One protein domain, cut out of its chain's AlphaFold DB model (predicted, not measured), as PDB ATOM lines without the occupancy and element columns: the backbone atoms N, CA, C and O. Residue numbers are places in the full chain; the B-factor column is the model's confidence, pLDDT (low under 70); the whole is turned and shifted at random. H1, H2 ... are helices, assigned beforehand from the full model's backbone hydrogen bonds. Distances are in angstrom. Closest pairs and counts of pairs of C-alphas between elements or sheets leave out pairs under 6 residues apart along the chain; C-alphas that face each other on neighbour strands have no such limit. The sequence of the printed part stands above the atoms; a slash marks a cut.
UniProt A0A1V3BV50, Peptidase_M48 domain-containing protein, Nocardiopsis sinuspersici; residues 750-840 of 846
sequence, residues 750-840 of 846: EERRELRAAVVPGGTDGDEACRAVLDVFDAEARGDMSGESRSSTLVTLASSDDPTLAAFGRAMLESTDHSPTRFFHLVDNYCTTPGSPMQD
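This is residues 750 to 840 of the 846 residues of the protein "Peptidase_M48 domain-containing protein" of Nocardiopsis sinuspersici (UniProt A0A1V3BV50). Two layers of helices pack together: the long helix H2, its hairpin partner H3 and H1 make one, and H4 and H5, running opposite ways, cover it. Short H6 packs on the first turns of H2. The printed part has 91 residues, six named helices, H1 to H6 in chain order, and no named strand: all helix, compact, radius of gyration of the C-alphas 12.1 A, spans 37 by 30 by 21 A.

Find C-alpha 766 at (16.429, -52.328, -5.763); H2 runs 24.2 A from there to residue 782. H1 is residues 750 to 758, H3 787 to 798, H4 803 to 814, H5 820 to 832, and H6 837 to 840, ending at (23.754, -58.031, -0.750).

Look at the hairpin H2 and H3: a shallow tilt of 18 degrees, closest C-alphas Ala 769 and Leu 797, 5.2 A. H3 touches H4 with residues 794 to 798 alone, closest C-alphas Ala 798 and Gly 809, 4.0 A. Every O i to N i+4 pair is within hydrogen-bond range in H1 to H5; H6 is too short for one.

The printed part has no cut and no long link; pLDDT is under 70 at residues 780 to 785, 816 and 839 to 840.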
ATOM      1  N   GLU A 750       2.341 -31.900 -16.621       89.31
ATOM      2  CA  GLU A 750       2.164 -32.858 -17.717       89.31
ATOM      3  C   GLU A 750       3.268 -33.919 -17.722       89.31
ATOM      4  O   GLU A 750       2.954 -35.101 -17.629       89.31
ATOM      5  N   GLU A 751       4.536 -33.510 -17.676       88.44
ATOM      6  CA  GLU A 751       5.681 -34.418 -17.535       88.44
ATOM      7  C   GLU A 751       5.526 -35.316 -16.300       88.44
ATOM      8  O   GLU A 751       5.666 -36.529 -16.386       88.44
ATOM      9  N   ARG A 752       5.095 -34.778 -15.151       89.31
ATOM     10  CA  ARG A 752       4.820 -35.603 -13.960       89.31
ATOM     11  C   ARG A 752       3.690 -36.601 -14.155       89.31
ATOM     12  O   ARG A 752       3.668 -37.620 -13.468       89.31
ATOM     13  N   ARG A 753       2.723 -36.309 -15.025       92.31
ATOM     14  CA  ARG A 753       1.660 -37.258 -15.375       92.31
ATOM     15  C   ARG A 753       2.215 -38.375 -16.253       92.31
ATOM     16  O   ARG A 753       1.876 -39.527 -16.010       92.31
ATOM     17  N   GLU A 754       3.071 -38.040 -17.215       94.62
ATOM     18  CA  GLU A 754       3.761 -39.009 -18.075       94.62
ATOM     19  C   GLU A 754       4.695 -39.910 -17.265       94.62
ATOM     20  O   GLU A 754       4.588 -41.130 -17.349       94.62
ATOM     21  N   LEU A 755       5.527 -39.330 -16.396       94.31
ATOM     22  CA  LEU A 755       6.420 -40.082 -15.515       94.31
ATOM     23  C   LEU A 755       5.637 -40.998 -14.574       94.31
ATOM     24  O   LEU A 755       5.995 -42.161 -14.433       94.31
ATOM     25  N   ARG A 756       4.522 -40.531 -13.994       95.19
ATOM     26  CA  ARG A 756       3.630 -41.385 -13.187       95.19
ATOM     27  C   ARG A 756       3.030 -42.537 -13.987       95.19
ATOM     28  O   ARG A 756       2.910 -43.631 -13.450       95.19
ATOM     29  N   ALA A 757       2.656 -42.303 -15.243       96.31
ATOM     30  CA  ALA A 757       2.138 -43.352 -16.117       96.31
ATOM     31  C   ALA A 757       3.216 -44.376 -16.517       96.31
ATOM     32  O   ALA A 757       2.876 -45.514 -16.829       96.31
ATOM     33  N   ALA A 758       4.492 -43.982 -16.489       96.69
ATOM     34  CA  ALA A 758       5.631 -44.854 -16.763       96.69
ATOM     35  C   ALA A 758       6.066 -45.706 -15.555       96.69
ATOM     36  O   ALA A 758       6.849 -46.637 -15.732       96.69
ATOM     37  N   VAL A 759       5.573 -45.420 -14.343       97.50
ATOM     38  CA  VAL A 759       5.894 -46.215 -13.148       97.50
ATOM     39  C   VAL A 759       5.251 -47.596 -13.250       97.50
ATOM     40  O   VAL A 759       4.028 -47.719 -13.336       97.50
ATOM     41  N   VAL A 760       6.074 -48.640 -13.170       97.00
ATOM     42  CA  VAL A 760       5.640 -50.038 -13.080       97.00
ATOM     43  C   VAL A 760       6.010 -50.538 -11.682       97.00
ATOM     44  O   VAL A 760       7.173 -50.851 -11.454       97.00
ATOM     45  N   PRO A 761       5.074 -50.581 -10.714       96.12
ATOM     46  CA  PRO A 761       5.392 -50.966  -9.339       96.12
ATOM     47  C   PRO A 761       6.062 -52.346  -9.261       96.12
ATOM     48  O   PRO A 761       5.508 -53.320  -9.771       96.12
ATOM     49  N   GLY A 762       7.238 -52.423  -8.630       94.62
ATOM     50  CA  GLY A 762       8.050 -53.646  -8.556       94.62
ATOM     51  C   GLY A 762       8.657 -54.088  -9.894       94.62
ATOM     52  O   GLY A 762       9.057 -55.240 -10.035       94.62
ATOM     53  N   GLY A 763       8.673 -53.211 -10.900       95.62
ATOM     54  CA  GLY A 763       9.246 -53.467 -12.221       95.62
ATOM     55  C   GLY A 763      10.761 -53.269 -12.294       95.62
ATOM     56  O   GLY A 763      11.359 -53.616 -13.310       95.62
ATOM     57  N   THR A 764      11.376 -52.718 -11.247       96.44
ATOM     58  CA  THR A 764      12.821 -52.494 -11.151       96.44
ATOM     59  C   THR A 764      13.355 -53.121  -9.869       96.44
ATOM     60  O   THR A 764      12.792 -52.922  -8.799       96.44
ATOM     61  N   ASP A 765      14.465 -53.839  -9.971       96.44
ATOM     62  CA  ASP A 765      15.196 -54.353  -8.813       96.44
ATOM     63  C   ASP A 765      15.836 -53.208  -7.996       96.44
ATOM     64  O   ASP A 765      16.314 -52.212  -8.551       96.44
ATOM     65  N   GLY A 766      15.849 -53.323  -6.669       93.38
ATOM     66  CA  GLY A 766      16.429 -52.328  -5.763       93.38
ATOM     67  C   GLY A 766      17.892 -51.969  -6.060       93.38
ATOM     68  O   GLY A 766      18.260 -50.795  -5.945       93.38
ATOM     69  N   ASP A 767      18.722 -52.919  -6.510       92.62
ATOM     70  CA  ASP A 767      20.118 -52.649  -6.898       92.62
ATOM     71  C   ASP A 767      20.190 -51.795  -8.141       92.62
ATOM     72  O   ASP A 767      21.061 -50.934  -8.267       92.62
ATOM     73  N   GLU A 768      19.312 -52.080  -9.096       94.94
ATOM     74  CA  GLU A 768      19.215 -51.319 -10.330       94.94
ATOM     75  C   GLU A 768      18.746 -49.895 -10.040       94.94
ATOM     76  O   GLU A 768      19.336 -48.947 -10.558       94.94
ATOM     77  N   ALA A 769      17.779 -49.727  -9.135       95.31
ATOM     78  CA  ALA A 769      17.345 -48.413  -8.679       95.31
ATOM     79  C   ALA A 769      18.473 -47.634  -7.983       95.31
ATOM     80  O   ALA A 769      18.683 -46.455  -8.277       95.31
ATOM     81  N   CYS A 770      19.254 -48.286  -7.120       94.88
ATOM     82  CA  CYS A 770      20.408 -47.662  -6.475       94.88
ATOM     83  C   CYS A 770      21.545 -47.328  -7.450       94.88
ATOM     84  O   CYS A 770      22.115 -46.237  -7.384       94.88
ATOM     85  N   ARG A 771      21.847 -48.216  -8.404       93.56
ATOM     86  CA  ARG A 771      22.819 -47.950  -9.477       93.56
ATOM     87  C   ARG A 771      22.384 -46.784 -10.357       93.56
ATOM     88  O   ARG A 771      23.206 -45.921 -10.635       93.56
ATOM     89  N   ALA A 772      21.099 -46.684 -10.695       92.75
ATOM     90  CA  ALA A 772      20.570 -45.559 -11.462       92.75
ATOM     91  C   ALA A 772      20.747 -44.209 -10.739       92.75
ATOM     92  O   ALA A 772      20.899 -43.177 -11.390       92.75
ATOM     93  N   VAL A 773      20.753 -44.193  -9.400       90.56
ATOM     94  CA  VAL A 773      21.075 -42.990  -8.612       90.56
ATOM     95  C   VAL A 773      22.567 -42.667  -8.666       90.56
ATOM     96  O   VAL A 773      22.924 -41.505  -8.859       90.56
ATOM     97  N   LEU A 774      23.441 -43.667  -8.551       87.69
ATOM     98  CA  LEU A 774      24.886 -43.473  -8.716       87.69
ATOM     99  C   LEU A 774      25.232 -42.966 -10.117       87.69
ATOM    100  O   LEU A 774      26.015 -42.028 -10.249       87.69
ATOM    101  N   ASP A 775      24.582 -43.505 -11.147       87.19
ATOM    102  CA  ASP A 775      24.746 -43.073 -12.535       87.19
ATOM    103  C   ASP A 775      24.343 -41.607 -12.732       87.19
ATOM    104  O   ASP A 775      24.964 -40.913 -13.538       87.19
ATOM    105  N   VAL A 776      23.370 -41.091 -11.966       85.06
ATOM    106  CA  VAL A 776      23.035 -39.654 -11.963       85.06
ATOM    107  C   VAL A 776      24.194 -38.819 -11.420       85.06
ATOM    108  O   VAL A 776      24.498 -37.778 -12.002       85.06
ATOM    109  N   PHE A 777      24.866 -39.253 -10.349       80.12
ATOM    110  CA  PHE A 777      26.047 -38.555  -9.817       80.12
ATOM    111  C   PHE A 777      27.242 -38.633 -10.755       80.12
ATOM    112  O   PHE A 777      27.951 -37.646 -10.947       80.12
ATOM    113  N   ASP A 778      27.434 -39.783 -11.381       76.31
ATOM    114  CA  ASP A 778      28.470 -40.011 -12.372       76.31
ATOM    115  C   ASP A 778      28.237 -39.164 -13.631       76.31
ATOM    116  O   ASP A 778      29.159 -38.521 -14.143       76.31
ATOM    117  N   ALA A 779      26.992 -39.092 -14.109       75.50
ATOM    118  CA  ALA A 779      26.580 -38.204 -15.190       75.50
ATOM    119  C   ALA A 779      26.708 -36.728 -14.786       75.50
ATOM    120  O   ALA A 779      27.159 -35.917 -15.595       75.50
ATOM    121  N   GLU A 780      26.389 -36.364 -13.537       69.81
ATOM    122  CA  GLU A 780      26.617 -35.016 -13.000       69.81
ATOM    123  C   GLU A 780      28.093 -34.642 -13.037       69.81
ATOM    124  O   GLU A 780      28.446 -33.577 -13.549       69.81
ATOM    125  N   ALA A 781      28.949 -35.533 -12.539       64.19
ATOM    126  CA  ALA A 781      30.391 -35.355 -12.524       64.19
ATOM    127  C   ALA A 781      30.949 -35.244 -13.948       64.19
ATOM    128  O   ALA A 781      31.815 -34.413 -14.203       64.19
ATOM    129  N   ARG A 782      30.420 -36.019 -14.904       66.25
ATOM    130  CA  ARG A 782      30.784 -35.924 -16.329       66.25
ATOM    131  C   ARG A 782      30.174 -34.711 -17.044       66.25
ATOM    132  O   ARG A 782      30.601 -34.393 -18.152       66.25
ATOM    133  N   GLY A 783      29.221 -34.013 -16.424       59.56
ATOM    134  CA  GLY A 783      28.471 -32.915 -17.035       59.56
ATOM    135  C   GLY A 783      27.438 -33.358 -18.082       59.56
ATOM    136  O   GLY A 783      26.941 -32.509 -18.815       59.56
ATOM    137  N   ASP A 784      27.107 -34.649 -18.134       65.75
ATOM    138  CA  ASP A 784      26.196 -35.293 -19.101       65.75
ATOM    139  C   ASP A 784      24.749 -35.387 -18.583       65.75
ATOM    140  O   ASP A 784      23.912 -36.163 -19.036       65.75
ATOM    141  N   MET A 785      24.433 -34.622 -17.545       65.56
ATOM    142  CA  MET A 785      23.165 -34.785 -16.858       65.56
ATOM    143  C   MET A 785      22.039 -34.045 -17.591       65.56
ATOM    144  O   MET A 785      21.844 -32.833 -17.425       65.56
ATOM    145  N   SER A 786      21.287 -34.789 -18.397       72.62
ATOM    146  CA  SER A 786      20.035 -34.339 -19.002       72.62
ATOM    147  C   SER A 786      18.880 -34.400 -17.989       72.62
ATOM    148  O   SER A 786      18.910 -35.163 -17.022       72.62
ATOM    149  N   GLY A 787      17.832 -33.594 -18.205       72.88
ATOM    150  CA  GLY A 787      16.579 -33.730 -17.443       72.88
ATOM    151  C   GLY A 787      15.981 -35.136 -17.572       72.88
ATOM    152  O   GLY A 787      15.446 -35.664 -16.604       72.88
ATOM    153  N   GLU A 788      16.198 -35.767 -18.728       79.19
ATOM    154  CA  GLU A 788      15.792 -37.134 -19.053       79.19
ATOM    155  C   GLU A 788      16.449 -38.187 -18.150       79.19
ATOM    156  O   GLU A 788      15.777 -39.115 -17.719       79.19
ATOM    157  N   SER A 789      17.725 -38.022 -17.779       83.00
ATOM    158  CA  SER A 789      18.384 -38.931 -16.827       83.00
ATOM    159  C   SER A 789      17.784 -38.829 -15.422       83.00
ATOM    160  O   SER A 789      17.625 -39.836 -14.744       83.00
ATOM    161  N   ARG A 790      17.397 -37.629 -14.971       86.50
ATOM    162  CA  ARG A 790      16.740 -37.481 -13.661       86.50
ATOM    163  C   ARG A 790      15.331 -38.050 -13.667       86.50
ATOM    164  O   ARG A 790      14.923 -38.665 -12.685       86.50
ATOM    165  N   SER A 791      14.582 -37.797 -14.735       89.81
ATOM    166  CA  SER A 791      13.205 -38.252 -14.851       89.81
ATOM    167  C   SER A 791      13.137 -39.772 -15.002       89.81
ATOM    168  O   SER A 791      12.335 -40.400 -14.310       89.81
ATOM    169  N   SER A 792      14.041 -40.378 -15.782       92.06
ATOM    170  CA  SER A 792      14.170 -41.834 -15.865       92.06
ATOM    171  C   SER A 792      14.547 -42.441 -14.515       92.06
ATOM    172  O   SER A 792      13.835 -43.328 -14.054       92.06
ATOM    173  N   THR A 793      15.549 -41.904 -13.807       94.38
ATOM    174  CA  THR A 793      15.924 -42.408 -12.475       94.38
ATOM    175  C   THR A 793      14.786 -42.272 -11.458       94.38
ATOM    176  O   THR A 793      14.625 -43.150 -10.616       94.38
ATOM    177  N   LEU A 794      13.950 -41.227 -11.521       94.62
ATOM    178  CA  LEU A 794      12.764 -41.129 -10.657       94.62
ATOM    179  C   LEU A 794      11.725 -42.211 -10.956       94.62
ATOM    180  O   LEU A 794      11.142 -42.754 -10.017       94.62
ATOM    181  N   VAL A 795      11.501 -42.539 -12.231       96.31
ATOM    182  CA  VAL A 795      10.620 -43.650 -12.628       96.31
ATOM    183  C   VAL A 795      11.205 -44.981 -12.166       96.31
ATOM    184  O   VAL A 795      10.472 -45.782 -11.593       96.31
ATOM    185  N   THR A 796      12.511 -45.190 -12.344       96.62
ATOM    186  CA  THR A 796      13.246 -46.366 -11.860       96.62
ATOM    187  C   THR A 796      13.117 -46.516 -10.342       96.62
ATOM    188  O   THR A 796      12.763 -47.587  -9.858       96.62
ATOM    189  N   LEU A 797      13.308 -45.431  -9.582       96.31
ATOM    190  CA  LEU A 797      13.113 -45.420  -8.130       96.31
ATOM    191  C   LEU A 797      11.668 -45.748  -7.759       96.31
ATOM    192  O   LEU A 797      11.443 -46.649  -6.966       96.31
ATOM    193  N   ALA A 798      10.688 -45.067  -8.361       96.75
ATOM    194  CA  ALA A 798       9.264 -45.272  -8.086       96.75
ATOM    195  C   ALA A 798       8.760 -46.679  -8.464       96.75
ATOM    196  O   ALA A 798       7.766 -47.148  -7.898       96.75
ATOM    197  N   SER A 799       9.439 -47.324  -9.417       97.69
ATOM    198  CA  SER A 799       9.187 -48.685  -9.904       97.69
ATOM    199  C   SER A 799       9.958 -49.754  -9.128       97.69
ATOM    200  O   SER A 799       9.779 -50.937  -9.412       97.69
ATOM    201  N   SER A 800      10.793 -49.364  -8.162       97.12
ATOM    202  CA  SER A 800      11.598 -50.294  -7.375       97.12
ATOM    203  C   SER A 800      10.730 -51.301  -6.611       97.12
ATOM    204  O   SER A 800       9.612 -50.991  -6.188       97.12
ATOM    205  N   ASP A 801      11.241 -52.516  -6.442       96.06
ATOM    206  CA  ASP A 801      10.698 -53.526  -5.537       96.06
ATOM    207  C   ASP A 801      11.085 -53.286  -4.064       96.06
ATOM    208  O   ASP A 801      10.389 -53.781  -3.175       96.06
ATOM    209  N   ASP A 802      12.103 -52.457  -3.784       95.00
ATOM    210  CA  ASP A 802      12.360 -51.910  -2.446       95.00
ATOM    211  C   ASP A 802      11.247 -50.897  -2.103       95.00
ATOM    212  O   ASP A 802      11.118 -49.850  -2.754       95.00
ATOM    213  N   PRO A 803      10.439 -51.156  -1.058       94.50
ATOM    214  CA  PRO A 803       9.267 -50.339  -0.755       94.50
ATOM    215  C   PRO A 803       9.633 -48.907  -0.342       94.50
ATOM    216  O   PRO A 803       8.836 -47.990  -0.549       94.50
ATOM    217  N   THR A 804      10.834 -48.691   0.203       94.75
ATOM    218  CA  THR A 804      11.333 -47.369   0.597       94.75
ATOM    219  C   THR A 804      11.752 -46.562  -0.625       94.75
ATOM    220  O   THR A 804      11.336 -45.411  -0.758       94.75
ATOM    221  N   LEU A 805      12.528 -47.153  -1.542       95.75
ATOM    222  CA  LEU A 805      12.930 -46.496  -2.793       95.75
ATOM    223  C   LEU A 805      11.715 -46.170  -3.665       95.75
ATOM    224  O   LEU A 805      11.607 -45.055  -4.181       95.75
ATOM    225  N   ALA A 806      10.764 -47.103  -3.744       96.12
ATOM    226  CA  ALA A 806       9.507 -46.920  -4.457       96.12
ATOM    227  C   ALA A 806       8.695 -45.753  -3.881       96.12
ATOM    228  O   ALA A 806       8.224 -44.888  -4.624       96.12
ATOM    229  N   ALA A 807       8.582 -45.683  -2.553       94.69
ATOM    230  CA  ALA A 807       7.928 -44.575  -1.868       94.69
ATOM    231  C   ALA A 807       8.659 -43.242  -2.087       94.69
ATOM    232  O   ALA A 807       8.024 -42.239  -2.395       94.69
ATOM    233  N   PHE A 808       9.990 -43.217  -2.002       95.25
ATOM    234  CA  PHE A 808      10.797 -42.022  -2.270       95.25
ATOM    235  C   PHE A 808      10.604 -41.499  -3.697       95.25
ATOM    236  O   PHE A 808      10.374 -40.303  -3.885       95.25
ATOM    237  N   GLY A 809      10.649 -42.385  -4.697       95.19
ATOM    238  CA  GLY A 809      10.413 -42.031  -6.096       95.19
ATOM    239  C   GLY A 809       9.003 -41.482  -6.326       95.19
ATOM    240  O   GLY A 809       8.852 -40.411  -6.915       95.19
ATOM    241  N   ARG A 810       7.966 -42.158  -5.810       95.50
ATOM    242  CA  ARG A 810       6.569 -41.698  -5.936       95.50
ATOM    243  C   ARG A 810       6.328 -40.374  -5.215       95.50
ATOM    244  O   ARG A 810       5.757 -39.465  -5.812       95.50
ATOM    245  N   ALA A 811       6.841 -40.217  -3.995       94.12
ATOM    246  CA  ALA A 811       6.759 -38.969  -3.239       94.12
ATOM    247  C   ALA A 811       7.370 -37.787  -4.006       94.12
ATOM    248  O   ALA A 811       6.774 -36.714  -4.050       94.12
ATOM    249  N   MET A 812       8.520 -37.981  -4.661       92.19
ATOM    250  CA  MET A 812       9.136 -36.946  -5.500       92.19
ATOM    251  C   MET A 812       8.361 -36.651  -6.786       92.19
ATOM    252  O   MET A 812       8.369 -35.515  -7.252       92.19
ATOM    253  N   LEU A 813       7.688 -37.644  -7.373       92.75
ATOM    254  CA  LEU A 813       6.813 -37.428  -8.532       92.75
ATOM    255  C   LEU A 813       5.519 -36.683  -8.155       92.75
ATOM    256  O   LEU A 813       4.912 -36.026  -9.006       92.75
ATOM    257  N   GLU A 814       5.091 -36.772  -6.896       90.25
ATOM    258  CA  GLU A 814       3.883 -36.121  -6.376       90.25
ATOM    259  C   GLU A 814       4.153 -34.726  -5.791       90.25
ATOM    260  O   GLU A 814       3.376 -33.798  -6.033       90.25
ATOM    261  N   SER A 815       5.260 -34.555  -5.068       79.38
ATOM    262  CA  SER A 815       5.607 -33.333  -4.334       79.38
ATOM    263  C   SER A 815       6.450 -32.358  -5.159       79.38
ATOM    264  O   SER A 815       7.315 -32.751  -5.937       79.38
ATOM    265  N   THR A 816       6.222 -31.058  -4.967       67.25
ATOM    266  CA  THR A 816       7.103 -29.985  -5.469       67.25
ATOM    267  C   THR A 816       8.136 -29.529  -4.451       67.25
ATOM    268  O   THR A 816       9.017 -28.738  -4.778       67.25
ATOM    269  N   ASP A 817       8.027 -29.981  -3.206       79.81
ATOM    270  CA  ASP A 817       8.585 -29.245  -2.070       79.81
ATOM    271  C   ASP A 817      10.045 -29.603  -1.770       79.81
ATOM    272  O   ASP A 817      10.650 -29.093  -0.823       79.81
ATOM    273  N   HIS A 818      10.651 -30.456  -2.598       81.25
ATOM    274  CA  HIS A 818      12.004 -30.953  -2.393       81.25
ATOM    275  C   HIS A 818      12.919 -30.655  -3.578       81.25
ATOM    276  O   HIS A 818      12.579 -30.853  -4.740       81.25
ATOM    277  N   SER A 819      14.145 -30.230  -3.264       81.50
ATOM    278  CA  SER A 819      15.211 -30.070  -4.254       81.50
ATOM    279  C   SER A 819      15.645 -31.441  -4.794       81.50
ATOM    280  O   SER A 819      16.112 -32.261  -3.997       81.50
ATOM    281  N   PRO A 820      15.590 -31.694  -6.121       82.06
ATOM    282  CA  PRO A 820      16.025 -32.963  -6.709       82.06
ATOM    283  C   PRO A 820      17.472 -33.320  -6.356       82.06
ATOM    284  O   PRO A 820      17.772 -34.464  -6.045       82.06
ATOM    285  N   THR A 821      18.376 -32.336  -6.333       79.31
ATOM    286  CA  THR A 821      19.786 -32.561  -5.970       79.31
ATOM    287  C   THR A 821      19.927 -33.040  -4.527       79.31
ATOM    288  O   THR A 821      20.703 -33.951  -4.249       79.31
ATOM    289  N   ARG A 822      19.163 -32.450  -3.597       81.75
ATOM    290  CA  ARG A 822      19.161 -32.896  -2.200       81.75
ATOM    291  C   ARG A 822      18.550 -34.287  -2.070       81.75
ATOM    292  O   ARG A 822      19.096 -35.109  -1.344       81.75
ATOM    293  N   PHE A 823      17.454 -34.538  -2.782       88.69
ATOM    294  CA  PHE A 823      16.806 -35.841  -2.826       88.69
ATOM    295  C   PHE A 823      17.787 -36.937  -3.255       88.69
ATOM    296  O   PHE A 823      18.042 -37.844  -2.469       88.69
ATOM    297  N   PHE A 824      18.416 -36.812  -4.427       89.19
ATOM    298  CA  PHE A 824      19.341 -37.835  -4.923       89.19
ATOM    299  C   PHE A 824      20.528 -38.061  -3.982       89.19
ATOM    300  O   PHE A 824      20.914 -39.204  -3.780       89.19
ATOM    301  N   HIS A 825      21.065 -37.014  -3.337       84.88
ATOM    302  CA  HIS A 825      22.173 -37.180  -2.380       84.88
ATOM    303  C   HIS A 825      21.760 -38.001  -1.159       84.88
ATOM    304  O   HIS A 825      22.551 -38.754  -0.597       84.88
ATOM    305  N   LEU A 826      20.512 -37.848  -0.731       85.62
ATOM    306  CA  LEU A 826      19.982 -38.577   0.408       85.62
ATOM    307  C   LEU A 826      19.562 -39.997   0.021       85.62
ATOM    308  O   LEU A 826      19.703 -40.896   0.847       85.62
ATOM    309  N   VAL A 827      19.118 -40.226  -1.217       89.62
ATOM    310  CA  VAL A 827      18.891 -41.584  -1.739       89.62
ATOM    311  C   VAL A 827      20.212 -42.332  -1.927       89.62
ATOM    312  O   VAL A 827      20.285 -43.500  -1.572       89.62
ATOM    313  N   ASP A 828      21.280 -41.672  -2.376       88.88
ATOM    314  CA  ASP A 828      22.625 -42.264  -2.430       88.88
ATOM    315  C   ASP A 828      23.108 -42.721  -1.044       88.88
ATOM    316  O   ASP A 828      23.538 -43.862  -0.862       88.88
ATOM    317  N   ASN A 829      22.908 -41.884  -0.019       87.56
ATOM    318  CA  ASN A 829      23.167 -42.291   1.363       87.56
ATOM    319  C   ASN A 829      22.347 -43.529   1.755       87.56
ATOM    320  O   ASN A 829      22.896 -44.430   2.377       87.56
ATOM    321  N   TYR A 830      21.068 -43.617   1.366       91.44
ATOM    322  CA  TYR A 830      20.242 -44.807   1.613       91.44
ATOM    323  C   TYR A 830      20.808 -46.046   0.902       91.44
ATOM    324  O   TYR A 830      20.967 -47.101   1.517       91.44
ATOM    325  N   CYS A 831      21.169 -45.906  -0.370       90.94
ATOM    326  CA  CYS A 831      21.687 -46.974  -1.221       90.94
ATOM    327  C   CYS A 831      23.061 -47.497  -0.800       90.94
ATOM    328  O   CYS A 831      23.397 -48.644  -1.089       90.94
ATOM    329  N   THR A 832      23.851 -46.698  -0.087       84.56
ATOM    330  CA  THR A 832      25.188 -47.093   0.378       84.56
ATOM    331  C   THR A 832      25.201 -47.720   1.779       84.56
ATOM    332  O   THR A 832      26.211 -48.338   2.140       84.56
ATOM    333  N   THR A 833      24.097 -47.630   2.534       84.25
ATOM    334  CA  THR A 833      23.953 -48.215   3.886       84.25
ATOM    335  C   THR A 833      23.943 -49.752   3.890       84.25
ATOM    336  O   THR A 833      23.406 -50.358   2.967       84.25
ATOM    337  N   PRO A 834      24.482 -50.431   4.917       76.12
ATOM    338  CA  PRO A 834      24.313 -51.870   5.106       76.12
ATOM    339  C   PRO A 834      22.851 -52.337   5.087       76.12
ATOM    340  O   PRO A 834      21.939 -51.677   5.604       76.12
ATOM    341  N   GLY A 835      22.625 -53.490   4.451       72.81
ATOM    342  CA  GLY A 835      21.289 -54.024   4.179       72.81
ATOM    343  C   GLY A 835      20.482 -53.193   3.176       72.81
ATOM    344  O   GLY A 835      19.266 -53.355   3.104       72.81
ATOM    345  N   SER A 836      21.118 -52.251   2.468       74.12
ATOM    346  CA  SER A 836      20.589 -51.775   1.196       74.12
ATOM    347  C   SER A 836      20.755 -52.875   0.147       74.12
ATOM    348  O   SER A 836      21.667 -53.699   0.292       74.12
ATOM    349  N   PRO A 837      19.944 -52.849  -0.925       73.12
ATOM    350  CA  PRO A 837      20.055 -53.819  -2.007       73.12
ATOM    351  C   PRO A 837      21.525 -54.010  -2.438       73.12
ATOM    352  O   PRO A 837      22.060 -55.120  -2.452       73.12
ATOM    353  N   MET A 838      22.234 -52.895  -2.661       71.06
ATOM    354  CA  MET A 838      23.525 -52.876  -3.355       71.06
ATOM    355  C   MET A 838      24.670 -53.588  -2.608       71.06
ATOM    356  O   MET A 838      25.717 -53.853  -3.204       71.06
ATOM    357  N   GLN A 839      24.523 -53.860  -1.305       66.00
ATOM    358  CA  GLN A 839      25.519 -54.603  -0.523       66.00
ATOM    359  C   GLN A 839      25.298 -56.123  -0.536       66.00
ATOM    360  O   GLN A 839      26.270 -56.866  -0.376       66.00
ATOM    361  N   ASP A 840      24.073 -56.597  -0.778       61.50
ATOM    362  CA  ASP A 840      23.754 -58.031  -0.750       61.50
ATOM    363  C   ASP A 840      24.321 -58.781  -1.973       61.50
ATOM    364  O   ASP A 840      24.527 -59.996  -1.931       61.50
TER     365      ASP A 840